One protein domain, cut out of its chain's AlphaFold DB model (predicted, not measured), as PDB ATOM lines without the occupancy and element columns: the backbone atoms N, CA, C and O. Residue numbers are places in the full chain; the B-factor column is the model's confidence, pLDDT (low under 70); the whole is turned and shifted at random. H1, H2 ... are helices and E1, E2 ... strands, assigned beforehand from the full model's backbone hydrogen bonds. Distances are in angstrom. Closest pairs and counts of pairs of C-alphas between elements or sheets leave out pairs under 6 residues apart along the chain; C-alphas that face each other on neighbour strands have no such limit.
ATOM      1  N   GLY A  72     179.721 146.766 242.024       41.28
ATOM      2  CA  GLY A  72     179.591 145.826 240.906       41.28
ATOM      3  C   GLY A  72     180.964 145.304 240.480       41.28
ATOM      4  O   GLY A  72     181.820 146.104 240.117       41.28
ATOM      5  N   TRP A  73     181.166 143.985 240.558       44.97
ATOM      6  CA  TRP A  73     182.427 143.346 240.182       44.97
ATOM      7  C   TRP A  73     182.655 143.492 238.679       44.97
ATOM      8  O   TRP A  73     182.010 142.786 237.904       44.97
ATOM      9  N   ILE A  74     183.587 144.360 238.280       53.84
ATOM     10  CA  ILE A  74     184.087 144.374 236.903       53.84
ATOM     11  C   ILE A  74     184.781 143.046 236.651       53.84
ATOM     12  O   ILE A  74     185.604 142.615 237.455       53.84
ATOM     13  N   ARG A  75     184.485 142.413 235.525       64.50
ATOM     14  CA  ARG A  75     185.198 141.226 235.064       64.50
ATOM     15  C   ARG A  75     186.038 141.588 233.862       64.50
ATOM     16  O   ARG A  75     185.478 141.953 232.837       64.50
ATOM     17  N   VAL A  76     187.355 141.477 233.978       68.12
ATOM     18  CA  VAL A  76     188.259 141.687 232.840       68.12
ATOM     19  C   VAL A  76     188.718 140.332 232.322       68.12
ATOM     20  O   VAL A  76     189.234 139.525 233.087       68.12
ATOM     21  N   GLY A  77     188.515 140.081 231.031       56.72
ATOM     22  CA  GLY A  77     189.196 139.018 230.296       56.72
ATOM     23  C   GLY A  77     190.220 139.629 229.346       56.72
ATOM     24  O   GLY A  77     189.884 140.526 228.569       56.72
ATOM     25  N   VAL A  78     191.462 139.154 229.400       68.12
ATOM     26  CA  VAL A  78     192.561 139.681 228.586       68.12
ATOM     27  C   VAL A  78     192.706 138.868 227.300       68.12
ATOM     28  O   VAL A  78     192.704 137.636 227.333       68.12
ATOM     29  N   LEU A  79     192.849 139.536 226.155       60.38
ATOM     30  CA  LEU A  79     193.261 138.909 224.896       60.38
ATOM     31  C   LEU A  79     194.739 139.243 224.629       60.38
ATOM     32  O   LEU A  79     195.134 140.403 224.708       60.38
ATOM     33  N   GLN A  80     195.550 138.223 224.338       56.44
ATOM     34  CA  GLN A  80     197.001 138.341 224.142       56.44
ATOM     35  C   GLN A  80     197.498 137.467 222.980       56.44
ATOM     36  O   GLN A  80     196.968 136.375 222.740       56.44
ATOM     37  N   SER A  81     198.565 137.925 222.322       40.09
ATOM     38  CA  SER A  81     199.468 137.121 221.489       40.09
ATOM     39  C   SER A  81     200.526 136.430 222.358       40.09
ATOM     40  O   SER A  81     201.084 137.062 223.250       40.09
ATOM     41  N   ILE A 145     166.004 126.490 246.934       76.69
ATOM     42  CA  ILE A 145     166.146 127.948 246.956       76.69
ATOM     43  C   ILE A 145     164.898 128.545 247.633       76.69
ATOM     44  O   ILE A 145     163.804 128.344 247.099       76.69
ATOM     45  N   PRO A 146     165.038 129.280 248.751       77.38
ATOM     46  CA  PRO A 146     163.911 129.875 249.464       77.38
ATOM     47  C   PRO A 146     163.260 131.010 248.658       77.38
ATOM     48  O   PRO A 146     163.935 131.765 247.955       77.38
ATOM     49  N   GLU A 147     161.943 131.162 248.783       67.12
ATOM     50  CA  GLU A 147     161.155 132.237 248.164       67.12
ATOM     51  C   GLU A 147     160.746 133.347 249.143       67.12
ATOM     52  O   GLU A 147     160.327 134.430 248.705       67.12
ATOM     53  N   THR A 148     160.880 133.106 250.449       69.56
ATOM     54  CA  THR A 148     160.607 134.064 251.531       69.56
ATOM     55  C   THR A 148     161.785 134.184 252.503       69.56
ATOM     56  O   THR A 148     162.705 133.368 252.504       69.56
ATOM     57  N   MET A 149     161.763 135.215 253.358       68.44
ATOM     58  CA  MET A 149     162.773 135.357 254.412       68.44
ATOM     59  C   MET A 149     162.645 134.316 255.519       68.44
ATOM     60  O   MET A 149     163.664 133.929 256.074       68.44
ATOM     61  N   HIS A 150     161.439 133.834 255.835       72.25
ATOM     62  CA  HIS A 150     161.278 132.779 256.840       72.25
ATOM     63  C   HIS A 150     161.947 131.473 256.386       72.25
ATOM     64  O   HIS A 150     162.719 130.898 257.146       72.25
ATOM     65  N   GLU A 151     161.764 131.064 255.126       75.88
ATOM     66  CA  GLU A 151     162.476 129.908 254.552       75.88
ATOM     67  C   GLU A 151     164.003 130.116 254.516       75.88
ATOM     68  O   GLU A 151     164.771 129.184 254.739       75.88
ATOM     69  N   ALA A 152     164.473 131.343 254.261       73.62
ATOM     70  CA  ALA A 152     165.904 131.654 254.283       73.62
ATOM     71  C   ALA A 152     166.495 131.618 255.706       73.62
ATOM     72  O   ALA A 152     167.600 131.110 255.899       73.62
ATOM     73  N   PHE A 153     165.760 132.102 256.711       77.19
ATOM     74  CA  PHE A 153     166.167 132.040 258.118       77.19
ATOM     75  C   PHE A 153     166.135 130.620 258.706       77.19
ATOM     76  O   PHE A 153     166.813 130.371 259.696       77.19
ATOM     77  N   GLN A 154     165.455 129.659 258.073       78.50
ATOM     78  CA  GLN A 154     165.522 128.237 258.448       78.50
ATOM     79  C   GLN A 154     166.852 127.558 258.054       78.50
ATOM     80  O   GLN A 154     167.073 126.396 258.389       78.50
ATOM     81  N   SER A 155     167.757 128.241 257.338       76.94
ATOM     82  CA  SER A 155     169.004 127.647 256.843       76.94
ATOM     83  C   SER A 155     170.220 128.531 257.101       76.94
ATOM     84  O   SER A 155     170.414 129.563 256.457       76.94
ATOM     85  N   LYS A 156     171.117 128.067 257.984       77.06
ATOM     86  CA  LYS A 156     172.352 128.768 258.392       77.06
ATOM     87  C   LYS A 156     173.196 129.275 257.208       77.06
ATOM     88  O   LYS A 156     173.789 130.345 257.309       77.06
ATOM     89  N   LYS A 157     173.193 128.568 256.065       78.38
ATOM     90  CA  LYS A 157     173.853 129.006 254.818       78.38
ATOM     91  C   LYS A 157     173.270 130.321 254.286       78.38
ATOM     92  O   LYS A 157     174.014 131.246 253.977       78.38
ATOM     93  N   TRP A 158     171.943 130.415 254.189       79.06
ATOM     94  CA  TRP A 158     171.258 131.597 253.667       79.06
ATOM     95  C   TRP A 158     171.294 132.772 254.658       79.06
ATOM     96  O   TRP A 158     171.444 133.907 254.209       79.06
ATOM     97  N   ILE A 159     171.274 132.517 255.977       77.44
ATOM     98  CA  ILE A 159     171.452 133.552 257.020       77.44
ATOM     99  C   ILE A 159     172.771 134.313 256.839       77.44
ATOM    100  O   ILE A 159     172.770 135.545 256.856       77.44
ATOM    101  N   VAL A 160     173.889 133.601 256.649       78.69
ATOM    102  CA  VAL A 160     175.207 134.229 256.449       78.69
ATOM    103  C   VAL A 160     175.189 135.110 255.201       78.69
ATOM    104  O   VAL A 160     175.562 136.275 255.266       78.69
ATOM    105  N   VAL A 161     174.656 134.609 254.081       77.50
ATOM    106  CA  VAL A 161     174.614 135.367 252.815       77.50
ATOM    107  C   VAL A 161     173.691 136.599 252.894       77.50
ATOM    108  O   VAL A 161     173.945 137.600 252.222       77.50
ATOM    109  N   VAL A 162     172.640 136.559 253.722       76.62
ATOM    110  CA  VAL A 162     171.792 137.720 254.052       76.62
ATOM    111  C   VAL A 162     172.590 138.792 254.804       76.62
ATOM    112  O   VAL A 162     172.539 139.961 254.421       76.62
ATOM    113  N   HIS A 163     173.354 138.404 255.829       77.44
ATOM    114  CA  HIS A 163     174.160 139.334 256.627       77.44
ATOM    115  C   HIS A 163     175.356 139.895 255.843       77.44
ATOM    116  O   HIS A 163     175.595 141.098 255.901       77.44
ATOM    117  N   ASP A 164     176.042 139.076 255.039       76.00
ATOM    118  CA  ASP A 164     177.089 139.502 254.097       76.00
ATOM    119  C   ASP A 164     176.627 140.677 253.220       76.00
ATOM    120  O   ASP A 164     177.325 141.682 253.083       76.00
ATOM    121  N   GLU A 165     175.454 140.544 252.590       75.94
ATOM    122  CA  GLU A 165     174.938 141.549 251.657       75.94
ATOM    123  C   GLU A 165     174.466 142.811 252.409       75.94
ATOM    124  O   GLU A 165     174.711 143.926 251.945       75.94
ATOM    125  N   LEU A 166     173.873 142.668 253.604       73.06
ATOM    126  CA  LEU A 166     173.516 143.794 254.482       73.06
ATOM    127  C   LEU A 166     174.750 144.596 254.925       73.06
ATOM    128  O   LEU A 166     174.790 145.818 254.752       73.06
ATOM    129  N   ASN A 167     175.776 143.908 255.427       74.19
ATOM    130  CA  ASN A 167     177.031 144.509 255.874       74.19
ATOM    131  C   ASN A 167     177.748 145.207 254.706       74.19
ATOM    132  O   ASN A 167     178.173 146.357 254.836       74.19
ATOM    133  N   ALA A 168     177.803 144.575 253.528       70.25
ATOM    134  CA  ALA A 168     178.393 145.168 252.328       70.25
ATOM    135  C   ALA A 168     177.658 146.440 251.855       70.25
ATOM    136  O   ALA A 168     178.300 147.357 251.329       70.25
ATOM    137  N   LEU A 169     176.336 146.536 252.052       72.00
ATOM    138  CA  LEU A 169     175.552 147.741 251.750       72.00
ATOM    139  C   LEU A 169     175.818 148.881 252.745       72.00
ATOM    140  O   LEU A 169     175.913 150.038 252.315       72.00
ATOM    141  N   GLN A 170     175.951 148.561 254.036       73.56
ATOM    142  CA  GLN A 170     176.281 149.515 255.102       73.56
ATOM    143  C   GLN A 170     177.707 150.064 254.951       73.56
ATOM    144  O   GLN A 170     177.884 151.280 254.888       73.56
ATOM    145  N   GLN A 171     178.709 149.191 254.784       72.94
ATOM    146  CA  GLN A 171     180.104 149.572 254.514       72.94
ATOM    147  C   GLN A 171     180.217 150.501 253.294       72.94
ATOM    148  O   GLN A 171     180.916 151.513 253.330       72.94
ATOM    149  N   ASN A 172     179.468 150.214 252.223       71.25
ATOM    150  CA  ASN A 172     179.425 151.065 251.033       71.25
ATOM    151  C   ASN A 172     178.735 152.427 251.238       71.25
ATOM    152  O   ASN A 172     178.755 153.230 250.301       71.25
ATOM    153  N   ARG A 173     178.111 152.701 252.394       77.81
ATOM    154  CA  ARG A 173     177.241 153.872 252.638       77.81
ATOM    155  C   ARG A 173     176.191 154.032 251.528       77.81
ATOM    156  O   ARG A 173     176.011 155.102 250.950       77.81
ATOM    157  N   THR A 174     175.555 152.918 251.162       74.12
ATOM    158  CA  THR A 174     174.685 152.826 249.973       74.12
ATOM    159  C   THR A 174     173.379 153.605 250.135       74.12
ATOM    160  O   THR A 174     172.810 154.096 249.157       74.12
ATOM    161  N   TRP A 175     172.921 153.737 251.377       76.38
ATOM    162  CA  TRP A 175     171.722 154.451 251.795       76.38
ATOM    163  C   TRP A 175     171.984 155.228 253.089       76.38
ATOM    164  O   TRP A 175     172.956 154.965 253.792       76.38
ATOM    165  N   ALA A 176     171.108 156.184 253.383       78.88
ATOM    166  CA  ALA A 176     170.987 156.835 254.683       78.88
ATOM    167  C   ALA A 176     169.527 156.765 255.147       78.88
ATOM    168  O   ALA A 176     168.620 156.702 254.314       78.88
ATOM    169  N   LEU A 177     169.306 156.788 256.458       75.94
ATOM    170  CA  LEU A 177     167.966 156.852 257.038       75.94
ATOM    171  C   LEU A 177     167.450 158.286 257.021       75.94
ATOM    172  O   LEU A 177     168.202 159.224 257.280       75.94
ATOM    173  N   VAL A 178     166.173 158.444 256.688       79.19
ATOM    174  CA  VAL A 178     165.462 159.725 256.702       79.19
ATOM    175  C   VAL A 178     163.990 159.454 257.003       79.19
ATOM    176  O   VAL A 178     163.471 158.412 256.602       79.19
ATOM    177  N   GLN A 179     163.296 160.391 257.645       77.44
ATOM    178  CA  GLN A 179     161.833 160.361 257.706       77.44
ATOM    179  C   GLN A 179     161.237 160.447 256.287       77.44
ATOM    180  O   GLN A 179     161.803 161.090 255.392       77.44
ATOM    181  N   LEU A 180     160.103 159.779 256.063       76.31
ATOM    182  CA  LEU A 180     159.412 159.812 254.775       76.31
ATOM    183  C   LEU A 180     158.820 161.207 254.521       76.31
ATOM    184  O   LEU A 180     157.944 161.657 255.250       76.31
ATOM    185  N   LEU A 181     159.279 161.873 253.457       76.88
ATOM    186  CA  LEU A 181     158.717 163.153 253.020       76.88
ATOM    187  C   LEU A 181     157.272 162.979 252.537       76.88
ATOM    188  O   LEU A 181     156.987 162.081 251.740       76.88
ATOM    189  N   GLY A 188     158.780 149.467 247.333       59.78
ATOM    190  CA  GLY A 188     158.877 148.174 248.017       59.78
ATOM    191  C   GLY A 188     159.997 147.274 247.474       59.78
ATOM    192  O   GLY A 188     160.301 147.290 246.279       59.78
ATOM    193  N   CYS A 189     160.571 146.445 248.350       61.28
ATOM    194  CA  CYS A 189     161.682 145.533 248.051       61.28
ATOM    195  C   CYS A 189     161.321 144.082 248.434       61.28
ATOM    196  O   CYS A 189     160.654 143.859 249.439       61.28
ATOM    197  N   LYS A 190     161.792 143.083 247.670       63.03
ATOM    198  CA  LYS A 190     161.674 141.644 248.001       63.03
ATOM    199  C   LYS A 190     163.018 140.932 247.822       63.03
ATOM    200  O   LYS A 190     163.715 141.188 246.841       63.03
ATOM    201  N   TRP A 191     163.360 140.031 248.750       69.88
ATOM    202  CA  TRP A 191     164.604 139.258 248.700       69.88
ATOM    203  C   TRP A 191     164.612 138.325 247.491       69.88
ATOM    204  O   TRP A 191     163.626 137.641 247.210       69.88
ATOM    205  N   LEU A 192     165.746 138.286 246.792       68.50
ATOM    206  CA  LEU A 192     165.985 137.376 245.677       68.50
ATOM    207  C   LEU A 192     167.136 136.433 246.019       68.50
ATOM    208  O   LEU A 192     168.299 136.839 246.047       68.50
ATOM    209  N   PHE A 193     166.798 135.168 246.246       74.56
ATOM    210  CA  PHE A 193     167.750 134.092 246.493       74.56
ATOM    211  C   PHE A 193     168.071 133.347 245.195       74.56
ATOM    212  O   PHE A 193     167.201 133.115 244.354       74.56
ATOM    213  N   LYS A 194     169.342 132.995 244.999       72.44
ATOM    214  CA  LYS A 194     169.815 132.221 243.849       72.44
ATOM    215  C   LYS A 194     171.091 131.462 244.188       72.44
ATOM    216  O   LYS A 194     172.046 132.046 244.687       72.44
ATOM    217  N   ILE A 195     171.146 130.185 243.834       72.88
ATOM    218  CA  ILE A 195     172.391 129.411 243.845       72.88
ATOM    219  C   ILE A 195     173.137 129.655 242.524       72.88
ATOM    220  O   ILE A 195     172.545 129.611 241.442       72.88
ATOM    221  N   LYS A 196     174.443 129.936 242.597       60.06
ATOM    222  CA  LYS A 196     175.364 129.771 241.465       60.06
ATOM    223  C   LYS A 196     175.933 128.355 241.493       60.06
ATOM    224  O   LYS A 196     176.403 127.918 242.540       60.06
ATOM    225  N   LYS A 197     175.949 127.692 240.336       59.09
ATOM    226  CA  LYS A 197     176.654 126.426 240.100       59.09
ATOM    227  C   LYS A 197     177.901 126.655 239.229       59.09
ATOM    228  O   LYS A 197     177.943 127.621 238.462       59.09
ATOM    229  N   ASN A 198     178.900 125.794 239.382       48.41
ATOM    230  CA  ASN A 198     180.136 125.731 238.601       48.41
ATOM    231  C   ASN A 198     179.902 125.088 237.215       48.41
ATOM    232  O   ASN A 198     178.791 124.682 236.863       48.41
ATOM    233  N   GLY A 199     180.962 124.997 236.402       36.25
ATOM    234  CA  GLY A 199     180.912 124.404 235.057       36.25
ATOM    235  C   GLY A 199     180.534 122.914 235.027       36.25
ATOM    236  O   GLY A 199     179.962 122.461 234.035       36.25
ATOM    237  N   ASP A 200     180.788 122.212 236.129       40.78
ATOM    238  CA  ASP A 200     180.533 120.793 236.423       40.78
ATOM    239  C   ASP A 200     179.195 120.537 237.155       40.78
ATOM    240  O   ASP A 200     178.908 119.411 237.550       40.78
ATOM    241  N   SER A 201     178.373 121.579 237.339       43.78
ATOM    242  CA  SER A 201     177.129 121.611 238.131       43.78
ATOM    243  C   SER A 201     177.252 121.578 239.667       43.78
ATOM    244  O   SER A 201     176.226 121.705 240.340       43.78
ATOM    245  N   THR A 202     178.461 121.535 240.243       51.91
ATOM    246  CA  THR A 202     178.659 121.685 241.702       51.91
ATOM    247  C   THR A 202     178.230 123.078 242.182       51.91
ATOM    248  O   THR A 202     178.178 124.029 241.400       51.91
ATOM    249  N   VAL A 203     177.888 123.245 243.465       62.62
ATOM    250  CA  VAL A 203     177.484 124.557 244.006       62.62
ATOM    251  C   VAL A 203     178.705 125.465 244.176       62.62
ATOM    252  O   VAL A 203     179.608 125.162 244.945       62.62
ATOM    253  N   GLN A 204     178.705 126.608 243.484       52.69
ATOM    254  CA  GLN A 204     179.761 127.623 243.559       52.69
ATOM    255  C   GLN A 204     179.551 128.585 244.735       52.69
ATOM    256  O   GLN A 204     180.487 128.879 245.470       52.69
ATOM    257  N   ARG A 205     178.342 129.154 244.869       66.75
ATOM    258  CA  ARG A 205     177.985 130.073 245.968       66.75
ATOM    259  C   ARG A 205     176.484 130.335 246.022       66.75
ATOM    260  O   ARG A 205     175.852 130.580 244.991       66.75
ATOM    261  N   HIS A 206     175.933 130.404 247.224       69.44
ATOM    262  CA  HIS A 206     174.615 130.979 247.490       69.44
ATOM    263  C   HIS A 206     174.673 132.506 247.325       69.44
ATOM    264  O   HIS A 206     175.652 133.147 247.707       69.44
ATOM    265  N   LYS A 207     173.641 133.111 246.732       64.69
ATOM    266  CA  LYS A 207     173.478 134.568 246.623       64.69
ATOM    267  C   LYS A 207     172.090 134.993 247.075       64.69
ATOM    268  O   LYS A 207     171.104 134.674 246.417       64.69
ATOM    269  N   ALA A 208     172.037 135.756 248.156       63.34
ATOM    270  CA  ALA A 208     170.914 136.610 248.503       63.34
ATOM    271  C   ALA A 208     171.111 137.987 247.843       63.34
ATOM    272  O   ALA A 208     172.239 138.372 247.533       63.34
ATOM    273  N   ARG A 209     170.018 138.718 247.605       63.34
ATOM    274  CA  ARG A 209     170.010 140.109 247.127       63.34
ATOM    275  C   ARG A 209     168.809 140.848 247.719       63.34
ATOM    276  O   ARG A 209     167.677 140.501 247.381       63.34
ATOM    277  N   LEU A 210     169.058 141.875 248.534       60.56
ATOM    278  CA  LEU A 210     168.077 142.886 248.956       60.56
ATOM    279  C   LEU A 210     168.786 144.108 249.582       60.56
ATOM    280  O   LEU A 210     169.723 143.916 250.351       60.56
ATOM    281  N   PRO A 211     168.312 145.347 249.349       53.00
ATOM    282  CA  PRO A 211     168.439 146.440 250.314       53.00
ATOM    283  C   PRO A 211     167.312 146.382 251.369       53.00
ATOM    284  O   PRO A 211     166.146 146.321 250.973       53.00
ATOM    285  N   PRO A 212     167.610 146.419 252.682       44.25
ATOM    286  CA  PRO A 212     166.631 146.170 253.745       44.25
ATOM    287  C   PRO A 212     165.370 147.027 253.600       44.25
ATOM    288  O   PRO A 212     165.454 148.250 253.478       44.25
ATOM    289  N   GLY A 213     164.204 146.372 253.655       46.28
ATOM    290  CA  GLY A 213     162.959 147.041 254.017       46.28
ATOM    291  C   GLY A 213     163.111 147.478 255.467       46.28
ATOM    292  O   GLY A 213     163.236 146.631 256.348       46.28
ATOM    293  N   PHE A 214     163.254 148.782 255.685       51.00
ATOM    294  CA  PHE A 214     163.686 149.315 256.969       51.00
ATOM    295  C   PHE A 214     162.466 149.613 257.838       51.00
ATOM    296  O   PHE A 214     161.897 150.694 257.780       51.00
ATOM    297  N   GLU A 215     162.047 148.624 258.621       48.94
ATOM    298  CA  GLU A 215     160.985 148.766 259.621       48.94
ATOM    299  C   GLU A 215     161.609 149.149 260.969       48.94
ATOM    300  O   GLU A 215     161.630 148.380 261.926       48.94
ATOM    301  N   VAL A 216     162.177 150.355 261.011       56.25
ATOM    302  CA  VAL A 216     162.665 150.994 262.238       56.25
ATOM    303  C   VAL A 216     162.002 152.355 262.337       56.25
ATOM    304  O   VAL A 216     161.998 153.125 261.373       56.25
ATOM    305  N   CYS A 217     161.450 152.651 263.505       58.19
ATOM    306  CA  CYS A 217     160.921 153.969 263.800       58.19
ATOM    307  C   CYS A 217     161.989 154.864 264.439       58.19
ATOM    308  O   CYS A 217     162.888 154.381 265.126       58.19
ATOM    309  N   ASP A 218     161.849 156.175 264.252       68.06
ATOM    310  CA  ASP A 218     162.452 157.164 265.151       68.06
ATOM    311  C   ASP A 218     161.947 156.961 266.597       68.06
ATOM    312  O   ASP A 218     160.905 156.323 266.792       68.06
ATOM    313  N   PRO A 219     162.599 157.557 267.617       65.50
ATOM    314  CA  PRO A 219     162.098 157.560 268.996       65.50
ATOM    315  C   PRO A 219     160.643 158.055 269.130       65.50
ATOM    316  O   PRO A 219     159.909 157.575 269.988       65.50
ATOM    317  N   ASP A 220     160.205 158.939 268.225       69.50
ATOM    318  CA  ASP A 220     158.825 159.444 268.099       69.50
ATOM    319  C   ASP A 220     157.827 158.432 267.475       69.50
ATOM    320  O   ASP A 220     156.697 158.794 267.144       69.50
ATOM    321  N   GLY A 221     158.235 157.191 267.193       66.25
ATOM    322  CA  GLY A 221     157.389 156.167 266.564       66.25
ATOM    323  C   GLY A 221     157.155 156.329 265.051       66.25
ATOM    324  O   GLY A 221     156.430 155.531 264.458       66.25
ATOM    325  N   LYS A 222     157.777 157.322 264.396       69.50
ATOM    326  CA  LYS A 222     157.632 157.588 262.950       69.50
ATOM    327  C   LYS A 222     158.497 156.640 262.104       69.50
ATOM    328  O   LYS A 222     159.686 156.532 262.394       69.50
ATOM    329  N   PRO A 223     157.978 156.016 261.028       68.31
ATOM    330  CA  PRO A 223     158.750 155.083 260.205       68.31
ATOM    331  C   PRO A 223     159.861 155.784 259.404       68.31
ATOM    332  O   PRO A 223     159.604 156.712 258.629       68.31
ATOM    333  N   LEU A 224     161.098 155.308 259.559       72.06
ATOM    334  CA  LEU A 224     162.263 155.760 258.795       72.06
ATOM    335  C   LEU A 224     162.391 154.982 257.481       72.06
ATOM    336  O   LEU A 224     162.111 153.789 257.416       72.06
ATOM    337  N   VAL A 225     162.866 155.640 256.421       72.62
ATOM    338  CA  VAL A 225     163.050 155.030 255.096       72.62
ATOM    339  C   VAL A 225     164.480 155.180 254.573       72.62
ATOM    340  O   VAL A 225     165.149 156.196 254.769       72.62
ATOM    341  N   CYS A 226     164.948 154.162 253.847       75.81
ATOM    342  CA  CYS A 226     166.262 154.149 253.205       75.81
ATOM    343  C   CYS A 226     166.312 155.080 251.979       75.81
ATOM    344  O   CYS A 226     165.960 154.688 250.863       75.81
ATOM    345  N   LYS A 227     166.838 156.298 252.147       78.50
ATOM    346  CA  LYS A 227     167.226 157.167 251.027       78.50
ATOM    347  C   LYS A 227     168.505 156.627 250.390       78.50
ATOM    348  O   LYS A 227     169.588 156.730 250.965       78.50
ATOM    349  N   LEU A 228     168.388 156.068 249.186       77.62
ATOM    350  CA  LEU A 228     169.532 155.594 248.404       77.62
ATOM    351  C   LEU A 228     170.471 156.761 248.049       77.62
ATOM    352  O   LEU A 228     170.051 157.734 247.425       77.62
ATOM    353  N   GLN A 229     171.742 156.632 248.432       81.25
ATOM    354  CA  GLN A 229     172.828 157.569 248.114       81.25
ATOM    355  C   GLN A 229     173.631 157.101 246.889       81.25
ATOM    356  O   GLN A 229     174.222 157.906 246.172       81.25
ATOM    357  N   LYS A 230     173.638 155.786 246.626       76.75
ATOM    358  CA  LYS A 230     174.268 155.153 245.459       76.75
ATOM    359  C   LYS A 230     173.230 154.379 244.641       76.75
ATOM    360  O   LYS A 230     172.202 153.947 245.159       76.75
ATOM    361  N   ALA A 231     173.496 154.197 243.348       78.50
ATOM    362  CA  ALA A 231     172.595 153.466 242.462       78.50
ATOM    363  C   ALA A 231     172.704 151.946 242.688       78.50
ATOM    364  O   ALA A 231     173.780 151.372 242.540       78.50
ATOM    365  N   LEU A 232     171.584 151.298 243.017       73.25
ATOM    366  CA  LEU A 232     171.494 149.849 243.210       73.25
ATOM    367  C   LEU A 232     171.114 149.095 241.933       73.25
ATOM    368  O   LEU A 232     170.359 149.589 241.093       73.25
ATOM    369  N   TYR A 233     171.580 147.849 241.832       68.06
ATOM    370  CA  TYR A 233     171.179 146.928 240.772       68.06
ATOM    371  C   TYR A 233     169.652 146.740 240.768       68.06
ATOM    372  O   TYR A 233     169.059 146.427 241.799       68.06
ATOM    373  N   GLY A 234     169.021 146.911 239.604       70.69
ATOM    374  CA  GLY A 234     167.563 146.857 239.436       70.69
ATOM    375  C   GLY A 234     166.879 148.227 239.355       70.69
ATOM    376  O   GLY A 234     165.769 148.307 238.834       70.69
ATOM    377  N   LEU A 235     167.535 149.320 239.767       75.19
ATOM    378  CA  LEU A 235     167.043 150.671 239.474       75.19
ATOM    379  C   LEU A 235     167.169 150.978 237.973       75.19
ATOM    380  O   LEU A 235     168.220 150.735 237.376       75.19
ATOM    381  N   ARG A 236     166.148 151.612 237.380       77.19
ATOM    382  CA  ARG A 236     166.119 151.988 235.950       77.19
ATOM    383  C   ARG A 236     167.320 152.846 235.522       77.19
ATOM    384  O   ARG A 236     167.779 152.741 234.391       77.19
ATOM    385  N   GLN A 237     167.832 153.681 236.425       80.56
ATOM    386  CA  GLN A 237     168.976 154.569 236.203       80.56
ATOM    387  C   GLN A 237     170.348 153.927 236.477       80.56
ATOM    388  O   GLN A 237     171.360 154.478 236.049       80.56
ATOM    389  N   ALA A 238     170.422 152.778 237.162       82.56
ATOM    390  CA  ALA A 238     171.705 152.212 237.584       82.56
ATOM    391  C   ALA A 238     172.648 151.839 236.423       82.56
ATOM    392  O   ALA A 238     173.810 152.234 236.502       82.56
ATOM    393  N   PRO A 239     172.199 151.198 235.319       84.00
ATOM    394  CA  PRO A 239     173.081 150.897 234.186       84.00
ATOM    395  C   PRO A 239     173.660 152.153 233.519       84.00
ATOM    396  O   PRO A 239     174.817 152.155 233.106       84.00
ATOM    397  N   ARG A 240     172.886 153.250 233.462       85.38
ATOM    398  CA  ARG A 240     173.357 154.534 232.918       85.38
ATOM    399  C   ARG A 240     174.409 155.161 233.829       85.38
ATOM    400  O   ARG A 240     175.472 155.533 233.345       85.38
ATOM    401  N   ASN A 241     174.130 155.248 235.130       87.56
ATOM    402  CA  ASN A 241     175.054 155.831 236.107       87.56
ATOM    403  C   ASN A 241     176.364 155.030 236.186       87.56
ATOM    404  O   ASN A 241     177.439 155.623 236.250       87.56
ATOM    405  N   TRP A 242     176.267 153.698 236.118       85.94
ATOM    406  CA  TRP A 242     177.403 152.788 236.008       85.94
ATOM    407  C   TRP A 242     178.257 153.091 234.772       85.94
ATOM    408  O   TRP A 242     179.426 153.447 234.918       85.94
ATOM    409  N   ASN A 243     177.661 153.047 233.573       88.19
ATOM    410  CA  ASN A 243     178.395 153.298 232.333       88.19
ATOM    411  C   ASN A 243     179.015 154.707 232.314       88.19
ATOM    412  O   ASN A 243     180.176 154.867 231.967       88.19
ATOM    413  N   THR A 244     178.294 155.737 232.775       90.44
ATOM    414  CA  THR A 244     178.840 157.104 232.875       90.44
ATOM    415  C   THR A 244     180.051 157.188 233.813       90.44
ATOM    416  O   THR A 244     181.024 157.863 233.480       90.44
ATOM    417  N   LYS A 245     180.046 156.489 234.958       90.75
ATOM    418  CA  LYS A 245     181.203 156.465 235.868       90.75
ATOM    419  C   LYS A 245     182.390 155.711 235.252       90.75
ATOM    420  O   LYS A 245     183.501 156.237 235.301       90.75
ATOM    421  N   LEU A 246     182.167 154.541 234.653       91.69
ATOM    422  CA  LEU A 246     183.216 153.755 233.990       91.69
ATOM    423  C   LEU A 246     183.832 154.516 232.806       91.69
ATOM    424  O   LEU A 246     185.042 154.717 232.779       91.69
ATOM    425  N   ARG A 247     182.998 155.038 231.896       92.50
ATOM    426  CA  ARG A 247     183.392 155.885 230.760       92.50
ATOM    427  C   ARG A 247     184.280 157.052 231.187       92.50
ATOM    428  O   ARG A 247     185.335 157.267 230.601       92.50
ATOM    429  N   ASN A 248     183.876 157.797 232.217       94.00
ATOM    430  CA  ASN A 248     184.645 158.951 232.682       94.00
ATOM    431  C   ASN A 248     185.992 158.535 233.302       94.00
ATOM    432  O   ASN A 248     186.982 159.238 233.120       94.00
ATOM    433  N   SER A 249     186.055 157.382 233.979       92.56
ATOM    434  CA  SER A 249     187.318 156.815 234.468       92.56
ATOM    435  C   SER A 249     188.233 156.340 233.329       92.56
ATOM    436  O   SER A 249     189.430 156.592 233.395       92.56
ATOM    437  N   LEU A 250     187.700 155.724 232.268       93.12
ATOM    438  CA  LEU A 250     188.484 155.320 231.089       93.12
ATOM    439  C   LEU A 250     189.045 156.529 230.324       93.12
ATOM    440  O   LEU A 250     190.221 156.536 229.964       93.12
ATOM    441  N   ILE A 251     188.244 157.584 230.150       93.12
ATOM    442  CA  ILE A 251     188.692 158.840 229.526       93.12
ATOM    443  C   ILE A 251     189.802 159.507 230.354       93.12
ATOM    444  O   ILE A 251     190.777 159.996 229.787       93.12
ATOM    445  N   ALA A 252     189.718 159.463 231.688       92.19
ATOM    446  CA  ALA A 252     190.784 159.953 232.568       92.19
ATOM    447  C   ALA A 252     192.092 159.134 232.475       92.19
ATOM    448  O   ALA A 252     193.156 159.662 232.783       92.19
ATOM    449  N   LEU A 253     192.033 157.879 232.011       90.19
ATOM    450  CA  LEU A 253     193.203 157.043 231.697       90.19
ATOM    451  C   LEU A 253     193.729 157.249 230.259       90.19
ATOM    452  O   LEU A 253     194.654 156.561 229.830       90.19
ATOM    453  N   GLY A 254     193.164 158.203 229.512       90.81
ATOM    454  CA  GLY A 254     193.590 158.570 228.157       90.81
ATOM    455  C   GLY A 254     192.860 157.848 227.021       90.81
ATOM    456  O   GLY A 254     193.135 158.144 225.858       90.81
ATOM    457  N   PHE A 255     191.917 156.949 227.321       92.94
ATOM    458  CA  PHE A 255     191.120 156.274 226.294       92.94
ATOM    459  C   PHE A 255     190.117 157.222 225.626       92.94
ATOM    460  O   PHE A 255     189.545 158.118 226.250       92.94
ATOM    461  N   ARG A 256     189.845 156.975 224.345       92.62
ATOM    462  CA  ARG A 256     188.830 157.654 223.538       92.62
ATOM    463  C   ARG A 256     187.709 156.670 223.215       92.62
ATOM    464  O   ARG A 256     187.971 155.552 222.790       92.62
ATOM    465  N   GLU A 257     186.469 157.088 223.429       93.25
ATOM    466  CA  GLU A 257     185.270 156.344 223.025       93.25
ATOM    467  C   GLU A 257     185.155 156.347 221.489       93.25
ATOM    468  O   GLU A 257     185.280 157.408 220.866       93.25
ATOM    469  N   SER A 258     184.927 155.181 220.879       92.38
ATOM    470  CA  SER A 258     184.661 155.062 219.441       92.38
ATOM    471  C   SER A 258     183.347 155.759 219.078       92.38
ATOM    472  O   SER A 258     182.369 155.744 219.828       92.38
ATOM    473  N   LYS A 259     183.307 156.363 217.885       89.31
ATOM    474  CA  LYS A 259     182.075 156.949 217.328       89.31
ATOM    475  C   LYS A 259     181.199 155.922 216.604       89.31
ATOM    476  O   LYS A 259     180.042 156.227 216.320       89.31
ATOM    477  N   ALA A 260     181.740 154.746 216.284       88.56
ATOM    478  CA  ALA A 260     181.007 153.647 215.663       88.56
ATOM    479  C   ALA A 260     180.429 152.669 216.700       88.56
ATOM    480  O   ALA A 260     179.360 152.106 216.461       88.56
ATOM    481  N   ASP A 261     181.087 152.490 217.848       89.56
ATOM    482  CA  ASP A 261     180.565 151.701 218.966       89.56
ATOM    483  C   ASP A 261     180.912 152.341 220.323       89.56
ATOM    484  O   ASP A 261     182.053 152.303 220.772       89.56
ATOM    485  N   ASN A 262     179.907 152.881 221.019       90.00
ATOM    486  CA  ASN A 262     180.053 153.471 222.358       90.00
ATOM    487  C   ASN A 262     180.525 152.483 223.448       90.00
ATOM    488  O   ASN A 262     180.815 152.903 224.569       90.00
ATOM    489  N   SER A 263     180.571 151.178 223.162       92.00
ATOM    490  CA  SER A 263     181.161 150.165 224.047       92.00
ATOM    491  C   SER A 263     182.666 149.985 223.830       92.00
ATOM    492  O   SER A 263     183.321 149.379 224.678       92.00
ATOM    493  N   LEU A 264     183.218 150.477 222.714       93.94
ATOM    494  CA  LEU A 264     184.632 150.372 222.362       93.94
ATOM    495  C   LEU A 264     185.395 151.636 222.780       93.94
ATOM    496  O   LEU A 264     185.052 152.760 222.413       93.94
ATOM    497  N   PHE A 265     186.480 151.429 223.516       94.56
ATOM    498  CA  PHE A 265     187.409 152.452 223.971       94.56
ATOM    499  C   PHE A 265     188.806 152.144 223.432       94.56
ATOM    500  O   PHE A 265     189.318 151.041 223.612       94.56
ATOM    501  N   VAL A 266     189.433 153.129 222.794       93.12
ATOM    502  CA  VAL A 266     190.726 153.012 222.108       93.12
ATOM    503  C   VAL A 266     191.747 153.928 222.774       93.12
ATOM    504  O   VAL A 266     191.445 155.092 223.041       93.12
ATOM    505  N   ASN A 267     192.963 153.446 223.014       91.06
ATOM    506  CA  ASN A 267     194.095 154.292 223.373       91.06
ATOM    507  C   ASN A 267     195.314 153.962 222.506       91.06
ATOM    508  O   ASN A 267     195.726 152.807 222.419       91.06
ATOM    509  N   ASN A 268     195.890 155.004 221.906       83.81
ATOM    510  CA  ASN A 268     197.066 154.944 221.046       83.81
ATOM    511  C   ASN A 268     198.135 155.836 221.694       83.81
ATOM    512  O   ASN A 268     198.162 157.047 221.461       83.81
ATOM    513  N   GLN A 269     198.967 155.257 222.563       73.00
ATOM    514  CA  GLN A 269     200.011 155.968 223.308       73.00
ATOM    515  C   GLN A 269     201.384 155.380 222.990       73.00
ATOM    516  O   GLN A 269     201.573 154.169 223.073       73.00
ATOM    517  N   ALA A 270     202.341 156.260 222.666       55.62
ATOM    518  CA  ALA A 270     203.755 155.928 222.465       55.62
ATOM    519  C   ALA A 270     203.983 154.682 221.582       55.62
ATOM    520  O   ALA A 270     204.681 153.755 221.980       55.62
ATOM    521  N   ASP A 271     203.350 154.674 220.405       62.72
ATOM    522  CA  ASP A 271     203.408 153.593 219.407       62.72
ATOM    523  C   ASP A 271     202.917 152.215 219.903       62.72
ATOM    524  O   ASP A 271     203.287 151.176 219.371       62.72
ATOM    525  N   THR A 272     202.044 152.208 220.920       78.12
ATOM    526  CA  THR A 272     201.304 151.014 221.355       78.12
ATOM    527  C   THR A 272     199.796 151.265 221.366       78.12
ATOM    528  O   THR A 272     199.308 152.272 221.896       78.12
ATOM    529  N   ARG A 273     199.042 150.334 220.779       87.62
ATOM    530  CA  ARG A 273     197.577 150.308 220.745       87.62
ATOM    531  C   ARG A 273     197.034 149.468 221.897       87.62
ATOM    532  O   ARG A 273     197.540 148.384 222.202       87.62
ATOM    533  N   THR A 274     195.980 149.950 222.546       91.44
ATOM    534  CA  THR A 274     195.220 149.207 223.562       91.44
ATOM    535  C   THR A 274     193.731 149.495 223.415       91.44
ATOM    536  O   THR A 274     193.312 150.643 223.274       91.44
ATOM    537  N   PHE A 275     192.925 148.441 223.480       93.31
ATOM    538  CA  PHE A 275     191.491 148.456 223.239       93.31
ATOM    539  C   PHE A 275     190.743 147.841 224.423       93.31
ATOM    540  O   PHE A 275     191.137 146.806 224.965       93.31
ATOM    541  N   ILE A 276     189.638 148.476 224.802       93.56
ATOM    542  CA  ILE A 276     188.723 148.035 225.854       93.56
ATOM    543  C   ILE A 276     187.323 147.941 225.251       93.56
ATOM    544  O   ILE A 276     186.811 148.932 224.738       93.56
ATOM    545  N   LEU A 277     186.694 146.770 225.332       93.31
ATOM    546  CA  LEU A 277     185.308 146.555 224.912       93.31
ATOM    547  C   LEU A 277     184.447 146.246 226.141       93.31
ATOM    548  O   LEU A 277     184.683 145.256 226.834       93.31
ATOM    549  N   VAL A 278     183.454 147.094 226.413       91.75
ATOM    550  CA  VAL A 278     182.636 147.063 227.635       91.75
ATOM    551  C   VAL A 278     181.235 146.520 227.354       91.75
ATOM    552  O   VAL A 278     180.451 147.160 226.663       91.75
ATOM    553  N   TYR A 279     180.856 145.402 227.975       89.06
ATOM    554  CA  TYR A 279     179.468 144.939 228.010       89.06
ATOM    555  C   TYR A 279     178.956 144.887 229.454       89.06
ATOM    556  O   TYR A 279     179.067 143.885 230.156       89.06
ATOM    557  N   VAL A 280     178.346 145.992 229.894       84.62
ATOM    558  CA  VAL A 280     177.800 146.167 231.253       84.62
ATOM    559  C   VAL A 280     178.877 145.971 232.335       84.62
ATOM    560  O   VAL A 280     179.596 146.926 232.618       84.62
ATOM    561  N   ASP A 281     178.974 144.792 232.953       83.62
ATOM    562  CA  ASP A 281     179.958 144.416 233.978       83.62
ATOM    563  C   ASP A 281     181.050 143.439 233.482       83.62
ATOM    564  O   ASP A 281     182.071 143.286 234.155       83.62
ATOM    565  N   ASP A 282     180.895 142.847 232.290       87.44
ATOM    566  CA  ASP A 282     181.939 142.068 231.606       87.44
ATOM    567  C   ASP A 282     182.732 142.982 230.633       87.44
ATOM    568  O   ASP A 282     182.153 143.720 229.833       87.44
ATOM    569  N   ILE A 283     184.068 142.937 230.670       91.06
ATOM    570  CA  ILE A 283     184.988 143.753 229.857       91.06
ATOM    571  C   ILE A 283     186.044 142.860 229.185       91.06
ATOM    572  O   ILE A 283     186.638 141.994 229.830       91.06
ATOM    573  N   ILE A 284     186.335 143.115 227.907       92.88
ATOM    574  CA  ILE A 284     187.542 142.612 227.230       92.88
ATOM    575  C   ILE A 284     188.591 143.724 227.201       92.88
ATOM    576  O   ILE A 284     188.281 144.849 226.811       92.88
ATOM    577  N   LEU A 285     189.830 143.395 227.565       91.38
ATOM    578  CA  LEU A 285     191.008 144.257 227.425       91.38
ATOM    579  C   LEU A 285     192.035 143.558 226.523       91.38
ATOM    580  O   LEU A 285     192.331 142.379 226.701       91.38
ATOM    581  N   THR A 286     192.564 144.266 225.531       90.81
ATOM    582  CA  THR A 286     193.512 143.723 224.546       90.81
ATOM    583  C   THR A 286     194.451 144.817 224.057       90.81
ATOM    584  O   THR A 286     194.082 145.987 224.057       90.81
ATOM    585  N   GLY A 287     195.663 144.474 223.635       88.19
ATOM    586  CA  GLY A 287     196.652 145.461 223.207       88.19
ATOM    587  C   GLY A 287     198.037 144.863 223.004       88.19
ATOM    588  O   GLY A 287     198.285 143.710 223.349       88.19
ATOM    589  N   GLU A 288     198.932 145.666 222.445       86.06
ATOM    590  CA  GLU A 288     200.272 145.230 222.019       86.06
ATOM    591  C   GLU A 288     201.268 145.124 223.191       86.06
ATOM    592  O   GLU A 288     202.247 144.386 223.114       86.06
ATOM    593  N   SER A 289     201.012 145.824 224.305       85.62
ATOM    594  CA  SER A 289     201.898 145.863 225.475       85.62
ATOM    595  C   SER A 289     201.232 145.289 226.726       85.62
ATOM    596  O   SER A 289     200.392 145.935 227.359       85.62
ATOM    597  N   PHE A 290     201.672 144.097 227.147       85.38
ATOM    598  CA  PHE A 290     201.243 143.468 228.406       85.38
ATOM    599  C   PHE A 290     201.493 144.372 229.628       85.38
ATOM    600  O   PHE A 290     200.648 144.476 230.516       85.38
ATOM    601  N   ASN A 291     202.610 145.107 229.639       87.25
ATOM    602  CA  ASN A 291     202.927 146.061 230.704       87.25
ATOM    603  C   ASN A 291     201.926 147.227 230.768       87.25
ATOM    604  O   ASN A 291     201.627 147.717 231.857       87.25
ATOM    605  N   TYR A 292     201.387 147.671 229.628       87.25
ATOM    606  CA  TYR A 292     200.338 148.690 229.604       87.25
ATOM    607  C   TYR A 292     198.986 148.115 230.054       87.25
ATOM    608  O   TYR A 292     198.325 148.706 230.908       87.25
ATOM    609  N   ILE A 293     198.627 146.917 229.579       88.75
ATOM    610  CA  ILE A 293     197.443 146.158 230.022       88.75
ATOM    611  C   ILE A 293     197.415 146.015 231.553       88.75
ATOM    612  O   ILE A 293     196.418 146.363 232.185       88.75
ATOM    613  N   GLN A 294     198.520 145.590 232.173       88.25
ATOM    614  CA  GLN A 294     198.608 145.432 233.631       88.25
ATOM    615  C   GLN A 294     198.505 146.764 234.393       88.25
ATOM    616  O   GLN A 294     197.857 146.830 235.439       88.25
ATOM    617  N   ARG A 295     199.060 147.862 233.856       89.44
ATOM    618  CA  ARG A 295     198.857 149.211 234.422       89.44
ATOM    619  C   ARG A 295     197.383 149.618 234.384       89.44
ATOM    620  O   ARG A 295     196.864 150.084 235.393       89.44
ATOM    621  N   VAL A 296     196.694 149.389 233.266       89.44
ATOM    622  CA  VAL A 296     195.258 149.681 233.117       89.44
ATOM    623  C   VAL A 296     194.411 148.867 234.103       89.44
ATOM    624  O   VAL A 296     193.533 149.434 234.752       89.44
ATOM    625  N   ILE A 297     194.700 147.571 234.276       89.69
ATOM    626  CA  ILE A 297     194.031 146.720 235.278       89.69
ATOM    627  C   ILE A 297     194.260 147.273 236.693       89.69
ATOM    628  O   ILE A 297     193.305 147.392 237.462       89.69
ATOM    629  N   CYS A 298     195.490 147.680 237.022       89.25
ATOM    630  CA  CYS A 298     195.823 148.276 238.315       89.25
ATOM    631  C   CYS A 298     195.046 149.579 238.579       89.25
ATOM    632  O   CYS A 298     194.392 149.701 239.615       89.25
ATOM    633  N   GLU A 299     195.040 150.534 237.640       89.25
ATOM    634  CA  GLU A 299     194.314 151.803 237.809       89.25
ATOM    635  C   GLU A 299     192.787 151.624 237.871       89.25
ATOM    636  O   GLU A 299     192.110 152.336 238.618       89.25
ATOM    637  N   LEU A 300     192.229 150.652 237.138       89.25
ATOM    638  CA  LEU A 300     190.813 150.298 237.254       89.25
ATOM    639  C   LEU A 300     190.498 149.673 238.620       89.25
ATOM    640  O   LEU A 300     189.512 150.066 239.242       89.25
ATOM    641  N   ASN A 301     191.349 148.779 239.131       88.44
ATOM    642  CA  ASN A 301     191.154 148.124 240.431       88.44
ATOM    643  C   ASN A 301     191.295 149.091 241.632       88.44
ATOM    644  O   ASN A 301     190.763 148.827 242.708       88.44
ATOM    645  N   LYS A 302     191.944 150.254 241.460       87.88
ATOM    646  CA  LYS A 302     191.911 151.352 242.452       87.88
ATOM    647  C   LYS A 302     190.550 152.056 242.533       87.88
ATOM    648  O   LYS A 302     190.230 152.644 243.562       87.88
ATOM    649  N   GLN A 303     189.770 152.057 241.448       84.31
ATOM    650  CA  GLN A 303     188.499 152.794 241.348       84.31
ATOM    651  C   GLN A 303     187.256 151.900 241.425       84.31
ATOM    652  O   GLN A 303     186.176 152.386 241.768       84.31
ATOM    653  N   PHE A 304     187.397 150.616 241.101       85.69
ATOM    654  CA  PHE A 304     186.319 149.641 240.990       85.69
ATOM    655  C   PHE A 304     186.750 148.308 241.598       85.69
ATOM    656  O   PHE A 304     187.897 147.904 241.450       85.69
ATOM    657  N   SER A 305     185.817 147.580 242.218       78.44
ATOM    658  CA  SER A 305     186.061 146.182 242.585       78.44
ATOM    659  C   SER A 305     186.153 145.357 241.300       78.44
ATOM    660  O   SER A 305     185.165 145.227 240.574       78.44
ATOM    661  N   LEU A 306     187.348 144.861 240.985       80.88
ATOM    662  CA  LEU A 306     187.657 144.192 239.726       80.88
ATOM    663  C   LEU A 306     188.106 142.753 240.003       80.88
ATOM    664  O   LEU A 306     188.955 142.505 240.856       80.88
ATOM    665  N   LYS A 307     187.537 141.792 239.270       82.88
ATOM    666  CA  LYS A 307     188.047 140.424 239.173       82.88
ATOM    667  C   LYS A 307     188.634 140.213 237.784       82.88
ATOM    668  O   LYS A 307     187.903 140.149 236.795       82.88
ATOM    669  N   ASP A 308     189.951 140.084 237.738       81.88
ATOM    670  CA  ASP A 308     190.644 139.567 236.567       81.88
ATOM    671  C   ASP A 308     190.259 138.088 236.377       81.88
ATOM    672  O   ASP A 308     190.072 137.339 237.345       81.88
ATOM    673  N   LEU A 309     190.063 137.689 235.125       83.00
ATOM    674  CA  LEU A 309     189.773 136.322 234.699       83.00
ATOM    675  C   LEU A 309     190.941 135.712 233.907       83.00
ATOM    676  O   LEU A 309     190.834 134.569 233.466       83.00
ATOM    677  N   GLY A 310     192.039 136.454 233.733       85.44
ATOM    678  CA  GLY A 310     193.187 136.051 232.934       85.44
ATOM    679  C   GLY A 310     192.835 135.981 231.450       85.44
ATOM    680  O   GLY A 310     192.133 136.841 230.914       85.44
ATOM    681  N   ASP A 311     193.329 134.948 230.770       84.00
ATOM    682  CA  ASP A 311     193.103 134.781 229.339       84.00
ATOM    683  C   ASP A 311     191.627 134.545 228.990       84.00
ATOM    684  O   ASP A 311     190.971 133.622 229.485       84.00
ATOM    685  N   LEU A 312     191.124 135.361 228.057       86.06
ATOM    686  CA  LEU A 312     189.754 135.329 227.556       86.06
ATOM    687  C   LEU A 312     189.367 133.931 227.042       86.06
ATOM    688  O   LEU A 312     189.666 133.573 225.903       86.06
ATOM    689  N   SER A 313     188.680 133.183 227.908       87.12
ATOM    690  CA  SER A 313     188.210 131.811 227.678       87.12
ATOM    691  C   SER A 313     186.687 131.734 227.515       87.12
ATOM    692  O   SER A 313     186.170 130.847 226.840       87.12
TER     693      SER A 313
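AT A GLANCE: This is residues 72 to 81, 145 to 181 and 188 to 313 of the 995 residues of the protein "GDP-mannose transporter GONST1" of Hibiscus syriacus (UniProt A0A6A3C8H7). Two lobes stand end to end. One is a twisted five-stranded sheet, E6 E7 E8 E1 E9, with helices H3 and H4 over one face and the other face bare; the other is a loose lobe in which helix H2 has the small ribbon E3 E4 near one end and the ribbon E2 E5 near the other, with the short H1 at a corner. Residues 229 to 237, between E5 and H3, lead from the loose lobe to the sheet lobe. The printed part has 173 residues with four named helices and nine named strands, in the order E1 H1 H2 E2 E3 E4 E5 H3 E6 E7 E8 H4 E9; the large sheet is mixed, each ribbon is antiparallel, and the class is mixed, helices and strands. The whole is loose, with a radius of gyration of the C-alphas of 20.2 A and spans of 65 by 45 by 26 A.

HOW THE PARTS SIT: E6, residues 264 to 269, E7, residues 272 to 279, and E8, residues 282 to 287, form a meander, each strand the antiparallel neighbour of the one before, and its two turns are hairpins. N 267 and O 274 are 2.8 A apart, and N 277 and O 284 2.9 A, both within hydrogen-bond range. E1, residues 74 to 79, is parallel to E8 at 34 degrees, with N 77 and O 283 2.9 A apart. E9, residues 306 to 311, is parallel to E1 at 21 degrees, with N 309 and O 76 2.9 A apart; E6 and E9 are the edge strands. H4, residues 290 to 303, is on this sheet, which curls round it; the closest C-alphas of E8 and H4 are those of Gly 287 and Ile 293, 6.9 A apart. E8, H4 and E9 make a split strand-helix-strand unit, two strands running the same way with E1 between them, and its crossover is right-handed. H3, residues 238 to 252, is on the same face at a height over the sheet of 10.0 A, over E7 and along the strands, at 4 degrees to E7 on the local plane. H3 and H4 are close but not clearly touching, with the C-alphas of Ser 249 and Leu 300 closest at 7.9 A, at a steep tilt of 50 degrees, opposite ways. H2, residues 156 to 171, is not on that sheet. H1, residues 149 to 153, and H2 only just touch, only at the corner, with 3 pairs of C-alphas within 8 A, the closest those of Ala 152 and Trp 158, 5.4 A. E3, residues 194 to 197, and E4, residues 203 to 207, form a hairpin, with N 196 and O 205 2.9 A apart; the closest C-alphas of H2 and E4, those of Val 161 and Lys 207, are 6.3 A apart. E2, residues 175 to 179, and E5, residues 224 to 228, are antiparallel at 142 degrees, with N 176 and O 227 2.9 A apart. Every O i to N i+4 pair is within hydrogen-bond range in H1, H2 and H3; in H4 9 of 10 are.

IN THESE COORDINATES: E1 begins at C-alpha 74, (184.087, 144.374, 236.903), and E9 ends at C-alpha 311, (193.103, 134.781, 229.339). From first to last C-alpha E7 measures 23.6 A, H2 22.5 A, H3 21.2 A and H4 20.4 A. H2 begins at C-alpha 156, (172.352, 128.768, 258.392).

THE WHOLE: The C-alphas of Asp 220 and Asp 271, the two farthest apart, are 66.3 A apart. Residues 82 to 144 are not printed, with 42.9 A between C-alphas 81 and 145, nor are residues 182 to 187, with 15.8 A between C-alphas 181 and 188. The links E4 to E5 and H3 to E6 are long. The mean pLDDT of the printed part is 76.4; 49 residues are under 70, among them residues 72 to 81 and 196 to 223.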